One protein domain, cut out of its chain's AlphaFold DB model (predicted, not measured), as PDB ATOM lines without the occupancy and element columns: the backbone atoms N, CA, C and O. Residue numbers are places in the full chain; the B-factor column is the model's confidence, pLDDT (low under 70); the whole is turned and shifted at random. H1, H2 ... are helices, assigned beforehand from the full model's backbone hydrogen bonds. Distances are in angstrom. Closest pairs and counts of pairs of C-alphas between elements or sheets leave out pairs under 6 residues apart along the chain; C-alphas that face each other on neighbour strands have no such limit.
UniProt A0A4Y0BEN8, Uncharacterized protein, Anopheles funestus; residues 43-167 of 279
ATOM      1  N   ASN A  43     120.615  24.858 174.487       65.88
ATOM      2  CA  ASN A  43     121.243  26.156 174.710       65.88
ATOM      3  C   ASN A  43     122.635  26.211 174.067       65.88
ATOM      4  O   ASN A  43     122.981  27.224 173.458       65.88
ATOM      5  N   VAL A  44     123.390  25.106 174.124       70.75
ATOM      6  CA  VAL A  44     124.675  24.961 173.422       70.75
ATOM      7  C   VAL A  44     124.470  25.034 171.910       70.75
ATOM      8  O   VAL A  44     125.075  25.888 171.270       70.75
ATOM      9  N   GLU A  45     123.537  24.261 171.344       69.00
ATOM     10  CA  GLU A  45     123.236  24.321 169.905       69.00
ATOM     11  C   GLU A  45     122.770  25.717 169.468       69.00
ATOM     12  O   GLU A  45     123.133  26.213 168.400       69.00
ATOM     13  N   ARG A  46     121.966  26.398 170.293       73.44
ATOM     14  CA  ARG A  46     121.540  27.773 170.013       73.44
ATOM     15  C   ARG A  46     122.718  28.746 170.050       73.44
ATOM     16  O   ARG A  46     122.772  29.641 169.207       73.44
ATOM     17  N   MET A  47     123.648  28.577 170.987       76.38
ATOM     18  CA  MET A  47     124.860  29.391 171.080       76.38
ATOM     19  C   MET A  47     125.781  29.162 169.879       76.38
ATOM     20  O   MET A  47     126.210  30.129 169.255       76.38
ATOM     21  N   GLU A  48     126.024  27.906 169.502       81.31
ATOM     22  CA  GLU A  48     126.795  27.539 168.308       81.31
ATOM     23  C   GLU A  48     126.189  28.168 167.049       81.31
ATOM     24  O   GLU A  48     126.890  28.808 166.268       81.31
ATOM     25  N   ASN A  49     124.865  28.100 166.896       83.38
ATOM     26  CA  ASN A  49     124.168  28.711 165.765       83.38
ATOM     27  C   ASN A  49     124.340  30.228 165.690       83.38
ATOM     28  O   ASN A  49     124.504  30.766 164.589       83.38
ATOM     29  N   ILE A  50     124.308  30.908 166.841       84.81
ATOM     30  CA  ILE A  50     124.572  32.347 166.944       84.81
ATOM     31  C   ILE A  50     126.024  32.641 166.566       84.81
ATOM     32  O   ILE A  50     126.273  33.595 165.832       84.81
ATOM     33  N   ILE A  51     126.984  31.842 167.033       87.94
ATOM     34  CA  ILE A  51     128.407  32.021 166.721       87.94
ATOM     35  C   ILE A  51     128.646  31.885 165.215       87.94
ATOM     36  O   ILE A  51     129.249  32.769 164.614       87.94
ATOM     37  N   GLU A  52     128.134  30.827 164.590       89.31
ATOM     38  CA  GLU A  52     128.289  30.596 163.149       89.31
ATOM     39  C   GLU A  52     127.591  31.675 162.305       89.31
ATOM     40  O   GLU A  52     128.147  32.149 161.316       89.31
ATOM     41  N   TYR A  53     126.416  32.151 162.731       90.25
ATOM     42  CA  TYR A  53     125.759  33.295 162.091       90.25
ATOM     43  C   TYR A  53     126.609  34.574 162.171       90.25
ATOM     44  O   TYR A  53     126.751  35.289 161.178       90.25
ATOM     45  N   ASN A  54     127.217  34.852 163.329       90.88
ATOM     46  CA  ASN A  54     128.112  36.001 163.481       90.88
ATOM     47  C   ASN A  54     129.368  35.870 162.610       90.88
ATOM     48  O   ASN A  54     129.794  36.866 162.029       90.88
ATOM     49  N   LYS A  55     129.938  34.664 162.478       93.00
ATOM     50  CA  LYS A  55     131.062  34.411 161.563       93.00
ATOM     51  C   LYS A  55     130.674  34.709 160.116       93.00
ATOM     52  O   LYS A  55     131.379  35.466 159.458       93.00
ATOM     53  N   TYR A  56     129.524  34.210 159.656       93.81
ATOM     54  CA  TYR A  56     129.010  34.513 158.316       93.81
ATOM     55  C   TYR A  56     128.859  36.024 158.088       93.81
ATOM     56  O   TYR A  56     129.329  36.553 157.081       93.81
ATOM     57  N   LEU A  57     128.258  36.743 159.042       93.56
ATOM     58  CA  LEU A  57     128.127  38.199 158.970       93.56
ATOM     59  C   LEU A  57     129.498  38.890 158.869       93.56
ATOM     60  O   LEU A  57     129.678  39.771 158.029       93.56
ATOM     61  N   GLN A  58     130.467  38.483 159.691       93.94
ATOM     62  CA  GLN A  58     131.829  39.023 159.665       93.94
ATOM     63  C   GLN A  58     132.543  38.749 158.337       93.94
ATOM     64  O   GLN A  58     133.218  39.633 157.814       93.94
ATOM     65  N   GLU A  59     132.380  37.557 157.766       95.56
ATOM     66  CA  GLU A  59     132.953  37.198 156.468       95.56
ATOM     67  C   GLU A  59     132.338  38.017 155.330       95.56
ATOM     68  O   GLU A  59     133.073  38.542 154.491       95.56
ATOM     69  N   VAL A  60     131.012  38.200 155.326       94.50
ATOM     70  CA  VAL A  60     130.322  39.058 154.351       94.50
ATOM     71  C   VAL A  60     130.832  40.495 154.446       94.50
ATOM     72  O   VAL A  60     131.166  41.089 153.421       94.50
ATOM     73  N   VAL A  61     130.945  41.047 155.658       93.25
ATOM     74  CA  VAL A  61     131.474  42.403 155.873       93.25
ATOM     75  C   VAL A  61     132.926  42.505 155.404       93.25
ATOM     76  O   VAL A  61     133.238  43.405 154.635       93.25
ATOM     77  N   SER A  62     133.787  41.555 155.767       95.19
ATOM     78  CA  SER A  62     135.196  41.520 155.346       95.19
ATOM     79  C   SER A  62     135.353  41.477 153.818       95.19
ATOM     80  O   SER A  62     136.182  42.178 153.235       95.19
ATOM     81  N   VAL A  63     134.509  40.696 153.137       95.81
ATOM     82  CA  VAL A  63     134.485  40.634 151.672       95.81
ATOM     83  C   VAL A  63     134.007  41.957 151.067       95.81
ATOM     84  O   VAL A  63     134.602  42.417 150.093       95.81
ATOM     85  N   LEU A  64     133.000  42.606 151.648       93.44
ATOM     86  CA  LEU A  64     132.528  43.922 151.204       93.44
ATOM     87  C   LEU A  64     133.555  45.041 151.452       93.44
ATOM     88  O   LEU A  64     133.726  45.908 150.600       93.44
ATOM     89  N   GLU A  65     134.273  45.005 152.575       92.50
ATOM     90  CA  GLU A  65     135.336  45.962 152.917       92.50
ATOM     91  C   GLU A  65     136.584  45.808 152.042       92.50
ATOM     92  O   GLU A  65     137.368  46.749 151.908       92.50
ATOM     93  N   SER A  66     136.767  44.646 151.406       94.00
ATOM     94  CA  SER A  66     137.869  44.438 150.462       94.00
ATOM     95  C   SER A  66     137.756  45.299 149.195       94.00
ATOM     96  O   SER A  66     138.774  45.548 148.544       94.00
ATOM     97  N   ASP A  67     136.553  45.787 148.861       94.62
ATOM     98  CA  ASP A  67     136.349  46.769 147.795       94.62
ATOM     99  C   ASP A  67     136.489  48.200 148.350       94.62
ATOM    100  O   ASP A  67     135.622  48.655 149.107       94.62
ATOM    101  N   PRO A  68     137.534  48.958 147.957       92.19
ATOM    102  CA  PRO A  68     137.760  50.303 148.478       92.19
ATOM    103  C   PRO A  68     136.613  51.267 148.146       92.19
ATOM    104  O   PRO A  68     136.336  52.178 148.923       92.19
ATOM    105  N   VAL A  69     135.918  51.073 147.018       91.62
ATOM    106  CA  VAL A  69     134.807  51.951 146.619       91.62
ATOM    107  C   VAL A  69     133.609  51.750 147.540       91.62
ATOM    108  O   VAL A  69     132.969  52.722 147.949       91.62
ATOM    109  N   PHE A  70     133.310  50.496 147.881       92.50
ATOM    110  CA  PHE A  70     132.223  50.165 148.791       92.50
ATOM    111  C   PHE A  70     132.560  50.579 150.230       92.50
ATOM    112  O   PHE A  70     131.732  51.208 150.890       92.50
ATOM    113  N   ALA A  71     133.787  50.317 150.690       92.31
ATOM    114  CA  ALA A  71     134.256  50.692 152.025       92.31
ATOM    115  C   ALA A  71     134.164  52.207 152.277       92.31
ATOM    116  O   ALA A  71     133.644  52.640 153.307       92.31
ATOM    117  N   ASP A  72     134.576  53.029 151.309       92.88
ATOM    118  CA  ASP A  72     134.463  54.489 151.394       92.88
ATOM    119  C   ASP A  72     133.008  54.962 151.520       92.88
ATOM    120  O   ASP A  72     132.722  55.940 152.219       92.88
ATOM    121  N   LYS A  73     132.076  54.299 150.824       90.31
ATOM    122  CA  LYS A  73     130.642  54.609 150.914       90.31
ATOM    123  C   LYS A  73     130.068  54.175 152.255       90.31
ATOM    124  O   LYS A  73     129.295  54.930 152.838       90.31
ATOM    125  N   LEU A  74     130.491  53.022 152.767       90.44
ATOM    126  CA  LEU A  74     130.089  52.530 154.079       90.44
ATOM    127  C   LEU A  74     130.550  53.475 155.201       90.44
ATOM    128  O   LEU A  74     129.761  53.792 156.083       90.44
ATOM    129  N   GLN A  75     131.780  53.997 155.133       89.88
ATOM    130  CA  GLN A  75     132.307  54.951 156.120       89.88
ATOM    131  C   GLN A  75     131.610  56.318 156.090       89.88
ATOM    132  O   GLN A  75     131.515  56.989 157.117       89.88
ATOM    133  N   LYS A  76     131.147  56.762 154.915       92.19
ATOM    134  CA  LYS A  76     130.449  58.050 154.743       92.19
ATOM    135  C   LYS A  76     128.943  57.957 155.004       92.19
ATOM    136  O   LYS A  76     128.309  58.997 155.181       92.19
ATOM    137  N   ALA A  77     128.370  56.755 154.979       90.38
ATOM    138  CA  ALA A  77     126.943  56.540 155.175       90.38
ATOM    139  C   ALA A  77     126.517  56.858 156.616       90.38
ATOM    140  O   ALA A  77     127.242  56.602 157.577       90.38
ATOM    141  N   ALA A  78     125.308  57.401 156.772       91.81
ATOM    142  CA  ALA A  78     124.719  57.586 158.089       91.81
ATOM    143  C   ALA A  78     124.324  56.231 158.692       91.81
ATOM    144  O   ALA A  78     123.867  55.326 157.992       91.81
ATOM    145  N   GLU A  79     124.414  56.107 160.015       88.81
ATOM    146  CA  GLU A  79     124.044  54.876 160.720       88.81
ATOM    147  C   GLU A  79     122.583  54.455 160.453       88.81
ATOM    148  O   GLU A  79     122.280  53.268 160.343       88.81
ATOM    149  N   SER A  80     121.673  55.420 160.276       89.38
ATOM    150  CA  SER A  80     120.278  55.164 159.887       89.38
ATOM    151  C   SER A  80     120.149  54.488 158.521       89.38
ATOM    152  O   SER A  80     119.285  53.631 158.324       89.38
ATOM    153  N   ASP A  81     121.012  54.860 157.583       89.38
ATOM    154  CA  ASP A  81     120.963  54.405 156.192       89.38
ATOM    155  C   ASP A  81     121.563  53.003 156.075       89.38
ATOM    156  O   ASP A  81     121.073  52.165 155.314       89.38
ATOM    157  N   ILE A  82     122.564  52.724 156.915       88.19
ATOM    158  CA  ILE A  82     123.099  51.380 157.116       88.19
ATOM    159  C   ILE A  82     122.003  50.492 157.698       88.19
ATOM    160  O   ILE A  82     121.661  49.497 157.077       88.19
ATOM    161  N   ARG A  83     121.374  50.867 158.821       88.31
ATOM    162  CA  ARG A  83     120.338  50.042 159.480       88.31
ATOM    163  C   ARG A  83     119.098  49.794 158.616       88.31
ATOM    164  O   ARG A  83     118.466  48.749 158.732       88.31
ATOM    165  N   SER A  84     118.730  50.747 157.760       88.31
ATOM    166  CA  SER A  84     117.586  50.608 156.845       88.31
ATOM    167  C   SER A  84     117.893  49.771 155.597       88.31
ATOM    168  O   SER A  84     116.968  49.396 154.873       88.31
ATOM    169  N   GLY A  85     119.167  49.447 155.349       88.00
ATOM    170  CA  GLY A  85     119.596  48.632 154.214       88.00
ATOM    171  C   GLY A  85     119.645  49.383 152.882       88.00
ATOM    172  O   GLY A  85     119.697  48.741 151.837       88.00
ATOM    173  N   VAL A  86     119.652  50.723 152.888       89.69
ATOM    174  CA  VAL A  86     119.802  51.534 151.660       89.69
ATOM    175  C   VAL A  86     121.165  51.287 151.011       89.69
ATOM    176  O   VAL A  86     121.262  51.198 149.789       89.69
ATOM    177  N   ILE A  87     122.197  51.065 151.833       89.31
ATOM    178  CA  ILE A  87     123.558  50.739 151.384       89.31
ATOM    179  C   ILE A  87     123.620  49.469 150.520       89.31
ATOM    180  O   ILE A  87     124.533  49.319 149.716       89.31
ATOM    181  N   ALA A  88     122.629  48.575 150.619       91.38
ATOM    182  CA  ALA A  88     122.610  47.350 149.830       91.38
ATOM    183  C   ALA A  88     122.522  47.614 148.316       91.38
ATOM    184  O   ALA A  88     122.999  46.798 147.535       91.38
ATOM    185  N   GLN A  89     121.968  48.757 147.888       91.31
ATOM    186  CA  GLN A  89     121.905  49.136 146.468       91.31
ATOM    187  C   GLN A  89     123.297  49.331 145.858       91.31
ATOM    188  O   GLN A  89     123.504  49.093 144.671       91.31
ATOM    189  N   GLU A  90     124.280  49.704 146.678       90.31
ATOM    190  CA  GLU A  90     125.652  49.922 146.224       90.31
ATOM    191  C   GLU A  90     126.366  48.631 145.823       90.31
ATOM    192  O   GLU A  90     127.386  48.667 145.134       90.31
ATOM    193  N   LEU A  91     125.783  47.481 146.171       91.00
ATOM    194  CA  LEU A  91     126.253  46.169 145.756       91.00
ATOM    195  C   LEU A  91     126.292  46.022 144.222       91.00
ATOM    196  O   LEU A  91     127.072  45.222 143.706       91.00
ATOM    197  N   GLU A  92     125.481  46.769 143.461       89.44
ATOM    198  CA  GLU A  92     125.495  46.775 141.983       89.44
ATOM    199  C   GLU A  92     126.834  47.215 141.384       89.44
ATOM    200  O   GLU A  92     127.216  46.732 140.319       89.44
ATOM    201  N   TYR A  93     127.563  48.089 142.077       90.50
ATOM    202  CA  TYR A  93     128.813  48.675 141.584       90.50
ATOM    203  C   TYR A  93     130.060  47.922 142.049       90.50
ATOM    204  O   TYR A  93     131.175  48.274 141.664       90.50
ATOM    205  N   VAL A  94     129.869  46.896 142.875       92.12
ATOM    206  CA  VAL A  94     130.944  46.111 143.470       92.12
ATOM    207  C   VAL A  94     131.633  45.239 142.418       92.12
ATOM    208  O   VAL A  94     130.999  44.673 141.523       92.12
ATOM    209  N   GLY A  95     132.956  45.105 142.534       91.69
ATOM    210  CA  GLY A  95     133.762  44.317 141.604       91.69
ATOM    211  C   GLY A  95     133.341  42.841 141.504       91.69
ATOM    212  O   GLY A  95     132.926  42.214 142.479       91.69
ATOM    213  N   HIS A  96     133.532  42.232 140.326       93.06
ATOM    214  CA  HIS A  96     133.151  40.830 140.079       93.06
ATOM    215  C   HIS A  96     133.779  39.852 141.088       93.06
ATOM    216  O   HIS A  96     133.116  38.921 141.535       93.06
ATOM    217  N   HIS A  97     135.036  40.060 141.479       93.00
ATOM    218  CA  HIS A  97     135.720  39.178 142.426       93.00
ATOM    219  C   HIS A  97     135.034  39.138 143.803       93.00
ATOM    220  O   HIS A  97     134.958  38.071 144.408       93.00
ATOM    221  N   VAL A  98     134.497  40.270 144.268       94.44
ATOM    222  CA  VAL A  98     133.721  40.354 145.511       94.44
ATOM    223  C   VAL A  98     132.371  39.672 145.328       94.44
ATOM    224  O   VAL A  98     132.005  38.841 146.151       94.44
ATOM    225  N   ARG A  99     131.674  39.918 144.209       94.44
ATOM    226  CA  ARG A  99     130.413  39.225 143.880       94.44
ATOM    227  C   ARG A  99     130.564  37.702 143.881       94.44
ATOM    228  O   ARG A  99     129.805  37.026 144.559       94.44
ATOM    229  N   SER A 100     131.593  37.167 143.223       94.56
ATOM    230  CA  SER A 100     131.857  35.722 143.203       94.56
ATOM    231  C   SER A 100     132.096  35.146 144.601       94.56
ATOM    232  O   SER A 100     131.650  34.039 144.887       94.56
ATOM    233  N   ARG A 101     132.788  35.888 145.478       95.50
ATOM    234  CA  ARG A 101     133.005  35.473 146.872       95.50
ATOM    235  C   ARG A 101     131.720  35.528 147.693       95.50
ATOM    236  O   ARG A 101     131.467  34.616 148.469       95.50
ATOM    237  N   LEU A 102     130.894  36.556 147.510       95.12
ATOM    238  CA  LEU A 102     129.592  36.655 148.173       95.12
ATOM    239  C   LEU A 102     128.647  35.527 147.740       95.12
ATOM    240  O   LEU A 102     127.953  34.953 148.579       95.12
ATOM    241  N   ASP A 103     128.667  35.156 146.459       94.94
ATOM    242  CA  ASP A 103     127.914  34.011 145.935       94.94
ATOM    243  C   ASP A 103     128.358  32.693 146.587       94.94
ATOM    244  O   ASP A 103     127.528  31.837 146.904       94.94
ATOM    245  N   GLU A 104     129.664  32.515 146.800       94.94
ATOM    246  CA  GLU A 104     130.219  31.357 147.503       94.94
ATOM    247  C   GLU A 104     129.797  31.337 148.977       94.94
ATOM    248  O   GLU A 104     129.246  30.333 149.433       94.94
ATOM    249  N   LEU A 105     129.946  32.459 149.690       94.94
ATOM    250  CA  LEU A 105     129.513  32.598 151.084       94.94
ATOM    251  C   LEU A 105     128.023  32.294 151.250       94.94
ATOM    252  O   LEU A 105     127.631  31.567 152.162       94.94
ATOM    253  N   LYS A 106     127.179  32.786 150.336       93.81
ATOM    254  CA  LYS A 106     125.744  32.481 150.335       93.81
ATOM    255  C   LYS A 106     125.474  30.983 150.215       93.81
ATOM    256  O   LYS A 106     124.597  30.465 150.901       93.81
ATOM    257  N   ARG A 107     126.207  30.272 149.354       93.19
ATOM    258  CA  ARG A 107     126.034  28.820 149.172       93.19
ATOM    259  C   ARG A 107     126.428  28.044 150.419       93.19
ATOM    260  O   ARG A 107     125.697  27.132 150.798       93.19
ATOM    261  N   VAL A 108     127.550  28.411 151.038       93.06
ATOM    262  CA  VAL A 108     128.021  27.802 152.290       93.06
ATOM    263  C   VAL A 108     126.991  28.017 153.397       93.06
ATOM    264  O   VAL A 108     126.578  27.060 154.048       93.06
ATOM    265  N   GLU A 109     126.489  29.243 153.539       91.62
ATOM    266  CA  GLU A 109     125.493  29.562 154.559       91.62
ATOM    267  C   GLU A 109     124.158  28.849 154.318       91.62
ATOM    268  O   GLU A 109     123.575  28.274 155.234       91.62
ATOM    269  N   LEU A 110     123.677  28.798 153.075       90.81
ATOM    270  CA  LEU A 110     122.464  28.048 152.750       90.81
ATOM    271  C   LEU A 110     122.620  26.547 153.010       90.81
ATOM    272  O   LEU A 110     121.653  25.899 153.407       90.81
ATOM    273  N   GLN A 111     123.808  25.985 152.781       90.56
ATOM    274  CA  GLN A 111     124.094  24.593 153.111       90.56
ATOM    275  C   GLN A 111     124.038  24.371 154.628       90.56
ATOM    276  O   GLN A 111     123.325  23.471 155.072       90.56
ATOM    277  N   ARG A 112     124.670  25.248 155.418       90.56
ATOM    278  CA  ARG A 112     124.588  25.233 156.889       90.56
ATOM    279  C   ARG A 112     123.139  25.293 157.372       90.56
ATOM    280  O   ARG A 112     122.716  24.471 158.179       90.56
ATOM    281  N   LEU A 113     122.344  26.227 156.847       88.00
ATOM    282  CA  LEU A 113     120.936  26.383 157.229       88.00
ATOM    283  C   LEU A 113     120.099  25.143 156.883       88.00
ATOM    284  O   LEU A 113     119.227  24.756 157.659       88.00
ATOM    285  N   LYS A 114     120.381  24.473 155.759       87.25
ATOM    286  CA  LYS A 114     119.734  23.197 155.405       87.25
ATOM    287  C   LYS A 114     120.114  22.068 156.360       87.25
ATOM    288  O   LYS A 114     119.255  21.258 156.708       87.25
ATOM    289  N   GLU A 115     121.372  21.994 156.776       88.06
ATOM    290  CA  GLU A 115     121.832  21.002 157.753       88.06
ATOM    291  C   GLU A 115     121.169  21.227 159.112       88.06
ATOM    292  O   GLU A 115     120.629  20.284 159.686       88.06
ATOM    293  N   LEU A 116     121.082  22.480 159.565       85.44
ATOM    294  CA  LEU A 116     120.345  22.846 160.777       85.44
ATOM    295  C   LEU A 116     118.863  22.487 160.681       85.44
ATOM    296  O   LEU A 116     118.308  21.907 161.612       85.44
ATOM    297  N   ALA A 117     118.235  22.765 159.539       82.44
ATOM    298  CA  ALA A 117     116.853  22.382 159.273       82.44
ATOM    299  C   ALA A 117     116.651  20.862 159.352       82.44
ATOM    300  O   ALA A 117     115.663  20.387 159.909       82.44
ATOM    301  N   THR A 118     117.599  20.098 158.803       83.75
ATOM    302  CA  THR A 118     117.562  18.631 158.782       83.75
ATOM    303  C   THR A 118     117.772  18.065 160.184       83.75
ATOM    304  O   THR A 118     117.006  17.208 160.613       83.75
ATOM    305  N   LYS A 119     118.727  18.607 160.945       83.06
ATOM    306  CA  LYS A 119     118.977  18.223 162.339       83.06
ATOM    307  C   LYS A 119     117.758  18.499 163.225       83.06
ATOM    308  O   LYS A 119     117.333  17.636 163.988       83.06
ATOM    309  N   GLN A 120     117.137  19.673 163.079       78.19
ATOM    310  CA  GLN A 120     115.896  20.009 163.789       78.19
ATOM    311  C   GLN A 120     114.734  19.086 163.394       78.19
ATOM    312  O   GLN A 120     113.941  18.688 164.252       78.19
ATOM    313  N   PHE A 121     114.649  18.724 162.109       76.06
ATOM    314  CA  PHE A 121     113.665  17.774 161.593       76.06
ATOM    315  C   PHE A 121     113.828  16.380 162.222       76.06
ATOM    316  O   PHE A 121     112.839  15.801 162.669       76.06
ATOM    317  N   GLU A 122     115.060  15.871 162.319       78.06
ATOM    318  CA  GLU A 122     115.370  14.580 162.952       78.06
ATOM    319  C   GLU A 122     115.063  14.569 164.458       78.06
ATOM    320  O   GLU A 122     114.577  13.570 164.987       78.06
ATOM    321  N   LEU A 123     115.305  15.688 165.149       73.81
ATOM    322  CA  LEU A 123     115.062  15.814 166.589       73.81
ATOM    323  C   LEU A 123     113.570  15.864 166.950       73.81
ATOM    324  O   LEU A 123     113.182  15.370 168.009       73.81
ATOM    325  N   THR A 124     112.737  16.473 166.100       69.56
ATOM    326  CA  THR A 124     111.365  16.855 166.487       69.56
ATOM    327  C   THR A 124     110.305  15.818 166.096       69.56
ATOM    328  O   THR A 124     109.247  15.816 166.710       69.56
ATOM    329  N   ASN A 125     110.577  14.901 165.152       66.88
ATOM    330  CA  ASN A 125     109.722  13.775 164.697       66.88
ATOM    331  C   ASN A 125     108.232  14.062 164.354       66.88
ATOM    332  O   ASN A 125     107.562  13.183 163.813       66.88
ATOM    333  N   GLU A 126     107.709  15.267 164.575       58.47
ATOM    334  CA  GLU A 126     106.352  15.712 164.258       58.47
ATOM    335  C   GLU A 126     106.397  17.101 163.608       58.47
ATOM    336  O   GLU A 126     107.204  17.965 163.945       58.47
ATOM    337  N   ILE A 127     105.576  17.258 162.573       56.81
ATOM    338  CA  ILE A 127     105.793  18.195 161.476       56.81
ATOM    339  C   ILE A 127     105.107  19.530 161.733       56.81
ATOM    340  O   ILE A 127     103.887  19.588 161.860       56.81
ATOM    341  N   ASP A 128     105.882  20.594 161.566       56.34
ATOM    342  CA  ASP A 128     105.382  21.784 160.901       56.34
ATOM    343  C   ASP A 128     106.387  22.258 159.837       56.34
ATOM    344  O   ASP A 128     107.369  22.942 160.130       56.34
ATOM    345  N   ARG A 129     106.183  21.821 158.582       54.41
ATOM    346  CA  ARG A 129     107.057  22.185 157.451       54.41
ATOM    347  C   ARG A 129     106.907  23.650 157.052       54.41
ATOM    348  O   ARG A 129     107.856  24.204 156.505       54.41
ATOM    349  N   ASP A 130     105.763  24.260 157.343       54.22
ATOM    350  CA  ASP A 130     105.479  25.650 156.986       54.22
ATOM    351  C   ASP A 130     106.111  26.623 157.997       54.22
ATOM    352  O   ASP A 130     106.390  27.778 157.672       54.22
ATOM    353  N   HIS A 131     106.418  26.143 159.208       51.97
ATOM    354  CA  HIS A 131     107.050  26.920 160.278       51.97
ATOM    355  C   HIS A 131     108.563  26.693 160.435       51.97
ATOM    356  O   HIS A 131     109.185  27.300 161.314       51.97
ATOM    357  N   LEU A 132     109.184  25.897 159.561       57.47
ATOM    358  CA  LEU A 132     110.639  25.820 159.432       57.47
ATOM    359  C   LEU A 132     111.144  27.140 158.819       57.47
ATOM    360  O   LEU A 132     111.352  27.268 157.613       57.47
ATOM    361  N   LYS A 133     111.321  28.157 159.671       58.09
ATOM    362  CA  LYS A 133     111.946  29.451 159.347       58.09
ATOM    363  C   LYS A 133     113.450  29.263 159.105       58.09
ATOM    364  O   LYS A 133     114.278  29.746 159.865       58.09
ATOM    365  N   ILE A 134     113.796  28.506 158.067       57.62
ATOM    366  CA  ILE A 134     115.169  28.079 157.768       57.62
ATOM    367  C   ILE A 134     116.028  29.257 157.302       57.62
ATOM    368  O   ILE A 134     117.235  29.250 157.499       57.62
ATOM    369  N   SER A 135     115.429  30.276 156.686       60.56
ATOM    370  CA  SER A 135     116.167  31.371 156.061       60.56
ATOM    371  C   SER A 135     115.706  32.720 156.610       60.56
ATOM    372  O   SER A 135     114.884  33.411 156.009       60.56
ATOM    373  N   GLU A 136     116.191  33.071 157.800       74.25
ATOM    374  CA  GLU A 136     115.804  34.328 158.445       74.25
ATOM    375  C   GLU A 136     116.528  35.541 157.829       74.25
ATOM    376  O   GLU A 136     115.922  36.597 157.660       74.25
ATOM    377  N   HIS A 137     117.794  35.377 157.421       84.75
ATOM    378  CA  HIS A 137     118.664  36.455 156.919       84.75
ATOM    379  C   HIS A 137     119.125  36.320 155.458       84.75
ATOM    380  O   HIS A 137     119.787  37.227 154.965       84.75
ATOM    381  N   VAL A 138     118.780  35.239 154.749       86.62
ATOM    382  CA  VAL A 138     119.185  34.991 153.344       86.62
ATOM    383  C   VAL A 138     117.978  34.544 152.520       86.62
ATOM    384  O   VAL A 138     117.070  33.907 153.049       86.62
ATOM    385  N   ASP A 139     117.926  34.857 151.224       85.62
ATOM    386  CA  ASP A 139     116.910  34.314 150.326       85.62
ATOM    387  C   ASP A 139     117.249  32.892 149.849       85.62
ATOM    388  O   ASP A 139     118.224  32.653 149.134       85.62
ATOM    389  N   HIS A 140     116.386  31.945 150.205       81.75
ATOM    390  CA  HIS A 140     116.419  30.558 149.746       81.75
ATOM    391  C   HIS A 140     115.901  30.345 148.311       81.75
ATOM    392  O   HIS A 140     116.182  29.300 147.720       81.75
ATOM    393  N   SER A 141     115.166  31.308 147.741       85.31
ATOM    394  CA  SER A 141     114.577  31.200 146.394       85.31
ATOM    395  C   SER A 141     115.646  31.192 145.304       85.31
ATOM    396  O   SER A 141     115.481  30.556 144.263       85.31
ATOM    397  N   ASN A 142     116.761  31.878 145.560       86.25
ATOM    398  CA  ASN A 142     117.913  31.940 144.677       86.25
ATOM    399  C   ASN A 142     119.164  31.421 145.400       86.25
ATOM    400  O   ASN A 142     119.822  32.186 146.098       86.25
ATOM    401  N   PRO A 143     119.534  30.141 145.235       84.25
ATOM    402  CA  PRO A 143     120.658  29.567 145.970       84.25
ATOM    403  C   PRO A 143     122.042  29.992 145.471       84.25
ATOM    404  O   PRO A 143     123.040  29.690 146.124       84.25
ATOM    405  N   HIS A 144     122.132  30.587 144.279       86.31
ATOM    406  CA  HIS A 144     123.387  30.631 143.534       86.31
ATOM    407  C   HIS A 144     124.013  32.011 143.413       86.31
ATOM    408  O   HIS A 144     125.227  32.040 143.199       86.31
ATOM    409  N   THR A 145     123.233  33.087 143.546       90.88
ATOM    410  CA  THR A 145     123.743  34.462 143.514       90.88
ATOM    411  C   THR A 145     123.298  35.248 144.741       90.88
ATOM    412  O   THR A 145     122.175  35.084 145.227       90.88
ATOM    413  N   PHE A 146     124.208  36.060 145.272       93.69
ATOM    414  CA  PHE A 146     123.988  36.974 146.382       93.69
ATOM    415  C   PHE A 146     123.534  38.330 145.836       93.69
ATOM    416  O   PHE A 146     124.290  39.069 145.195       93.69
ATOM    417  N   GLU A 147     122.262  38.628 146.074       92.56
ATOM    418  CA  GLU A 147     121.573  39.798 145.553       92.56
ATOM    419  C   GLU A 147     121.479  40.917 146.592       92.56
ATOM    420  O   GLU A 147     121.698  40.740 147.791       92.56
ATOM    421  N   ILE A 148     121.078  42.097 146.123       93.31
ATOM    422  CA  ILE A 148     120.835  43.284 146.957       93.31
ATOM    423  C   ILE A 148     119.845  42.971 148.088       93.31
ATOM    424  O   ILE A 148     120.032  43.399 149.227       93.31
ATOM    425  N   GLU A 149     118.804  42.194 147.785       91.56
ATOM    426  CA  GLU A 149     117.796  41.800 148.768       91.56
ATOM    427  C   GLU A 149     118.360  40.869 149.851       91.56
ATOM    428  O   GLU A 149     117.884  40.923 150.983       91.56
ATOM    429  N   ASP A 150     119.393  40.069 149.558       92.00
ATOM    430  CA  ASP A 150     120.065  39.252 150.577       92.00
ATOM    431  C   ASP A 150     120.815  40.136 151.569       92.00
ATOM    432  O   ASP A 150     120.619  40.017 152.778       92.00
ATOM    433  N   LEU A 151     121.617  41.083 151.069       92.44
ATOM    434  CA  LEU A 151     122.348  42.024 151.919       92.44
ATOM    435  C   LEU A 151     121.392  42.874 152.762       92.44
ATOM    436  O   LEU A 151     121.607  43.075 153.956       92.44
ATOM    437  N   LYS A 152     120.294  43.334 152.160       93.12
ATOM    438  CA  LYS A 152     119.255  44.085 152.861       93.12
ATOM    439  C   LYS A 152     118.589  43.253 153.959       93.12
ATOM    440  O   LYS A 152     118.437  43.751 155.073       93.12
ATOM    441  N   LYS A 153     118.217  41.996 153.687       92.44
ATOM    442  CA  LYS A 153     117.658  41.083 154.701       92.44
ATOM    443  C   LYS A 153     118.648  40.837 155.838       92.44
ATOM    444  O   LYS A 153     118.252  40.935 156.997       92.44
ATOM    445  N   LEU A 154     119.918  40.598 155.519       92.69
ATOM    446  CA  LEU A 154     120.981  40.386 156.501       92.69
ATOM    447  C   LEU A 154     121.145  41.588 157.440       92.69
ATOM    448  O   LEU A 154     121.181  41.432 158.662       92.69
ATOM    449  N   ILE A 155     121.179  42.797 156.879       92.25
ATOM    450  CA  ILE A 155     121.269  44.054 157.630       92.25
ATOM    451  C   ILE A 155     120.039  44.269 158.519       92.25
ATOM    452  O   ILE A 155     120.177  44.616 159.696       92.25
ATOM    453  N   LEU A 156     118.835  44.073 157.973       91.81
ATOM    454  CA  LEU A 156     117.584  44.262 158.710       91.81
ATOM    455  C   LEU A 156     117.478  43.279 159.873       91.81
ATOM    456  O   LEU A 156     117.153  43.684 160.988       91.81
ATOM    457  N   LYS A 157     117.810  42.007 159.631       91.38
ATOM    458  CA  LYS A 157     117.833  40.967 160.658       91.38
ATOM    459  C   LYS A 157     118.861  41.284 161.742       91.38
ATOM    460  O   LYS A 157     118.506  41.301 162.914       91.38
ATOM    461  N   THR A 158     120.084  41.655 161.367       90.56
ATOM    462  CA  THR A 158     121.129  42.065 162.322       90.56
ATOM    463  C   THR A 158     120.690  43.263 163.167       90.56
ATOM    464  O   THR A 158     120.863  43.274 164.384       90.56
ATOM    465  N   SER A 159     120.065  44.264 162.541       91.06
ATOM    466  CA  SER A 159     119.536  45.437 163.244       91.06
ATOM    467  C   SER A 159     118.416  45.053 164.215       91.06
ATOM    468  O   SER A 159     118.379  45.546 165.341       91.06
ATOM    469  N   GLN A 160     117.516  44.156 163.804       90.88
ATOM    470  CA  GLN A 160     116.446  43.638 164.653       90.88
ATOM    471  C   GLN A 160     116.995  42.844 165.841       90.88
ATOM    472  O   GLN A 160     116.540  43.053 166.963       90.88
ATOM    473  N   ASP A 161     117.990  41.990 165.617       89.94
ATOM    474  CA  ASP A 161     118.621  41.193 166.669       89.94
ATOM    475  C   ASP A 161     119.343  42.074 167.689       89.94
ATOM    476  O   ASP A 161     119.237  41.842 168.895       89.94
ATOM    477  N   LEU A 162     120.024  43.127 167.228       89.50
ATOM    478  CA  LEU A 162     120.657  44.103 168.110       89.50
ATOM    479  C   LEU A 162     119.615  44.847 168.956       89.50
ATOM    480  O   LEU A 162     119.782  44.967 170.169       89.50
ATOM    481  N   MET A 163     118.514  45.293 168.338       90.38
ATOM    482  CA  MET A 163     117.420  45.969 169.043       90.38
ATOM    483  C   MET A 163     116.736  45.062 170.066       90.38
ATOM    484  O   MET A 163     116.435  45.512 171.170       90.38
ATOM    485  N   GLU A 164     116.491  43.798 169.724       91.75
ATOM    486  CA  GLU A 164     115.877  42.835 170.636       91.75
ATOM    487  C   GLU A 164     116.814  42.508 171.803       91.75
ATOM    488  O   GLU A 164     116.375  42.428 172.947       91.75
ATOM    489  N   ASN A 165     118.118  42.394 171.547       89.31
ATOM    490  CA  ASN A 165     119.105  42.201 172.602       89.31
ATOM    491  C   ASN A 165     119.148  43.408 173.551       89.31
ATOM    492  O   ASN A 165     119.056  43.244 174.767       89.31
ATOM    493  N   ASP A 166     119.196  44.625 173.009       92.12
ATOM    494  CA  ASP A 166     119.149  45.851 173.806       92.12
ATOM    495  C   ASP A 166     117.851  45.974 174.604       92.12
ATOM    496  O   ASP A 166     117.870  46.371 175.771       92.12
ATOM    497  N   ARG A 167     116.718  45.614 174.000       95.25
ATOM    498  CA  ARG A 167     115.426  45.575 174.680       95.25
ATOM    499  C   ARG A 167     115.445  44.574 175.829       95.25
ATOM    500  O   ARG A 167     115.094  44.950 176.946       95.25
TER     501      ARG A 167
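AT A GLANCE: This is residues 43 to 167 of the 279 residues of an uncharacterized protein of Anopheles funestus (UniProt A0A4Y0BEN8). Two long helices, H1 and H5, lie side by side and run opposite ways; the short helices H2, H3 and H4 form a turn of chain near one end of the pair. H6 packs on H3 and H4 and slants away from the pair, with residues 161 to 167 sticking out. The 125 printed residues include six named helices, H1 to H6 in order, and no named strand: all helix. The whole is compact, with a radius of gyration of the C-alphas of 15.6 A and spans of 49 by 35 by 24 A.

IN THESE COORDINATES: H1, residues 43 to 65, begins at C-alpha 43 (121.243, 26.156, 174.710) and is 32.6 A long. H2 is residues 68 to 76, H3 79 to 84 and H4 86 to 93. H5, residues 96 to 124, is 41.8 A long. H6, residues 148 to 167, is 28.3 A long and ends at C-alpha 167 (115.426, 45.575, 174.680).

HOW THE PARTS SIT: Residues 56 to 64 of H1 touch residues 98 to 109 of H5 at a shallow tilt of 10 degrees, opposite ways; the closest C-alphas, Val 63 and Val 98, are 6.2 A apart. H2 and H4 only just touch, with 3 pairs of C-alphas within 8 A, closest Phe 70 and Glu 90 at 7.1 A. H6 touches H4, closest C-alphas Ala 88 and Ile 148 at 5.3 A, and H3, closest Arg 83 and Ser 159 at 6.0 A. H5 and H6 are apart. Every O i to N i+4 pair is within hydrogen-bond range in H1, H2, H3, H5 and H6; H4 has 0 of 4, but 5 of 5 O i to N i+3 pairs.

THE WHOLE: The C-alphas farthest apart, Lys 76 and Asn 125, are 49.9 A apart. The printed part has no cut. The link from H5 to H6, residues 125 to 147, is long. The pLDDT is under 70 at residues 43, 45 and 124 to 135.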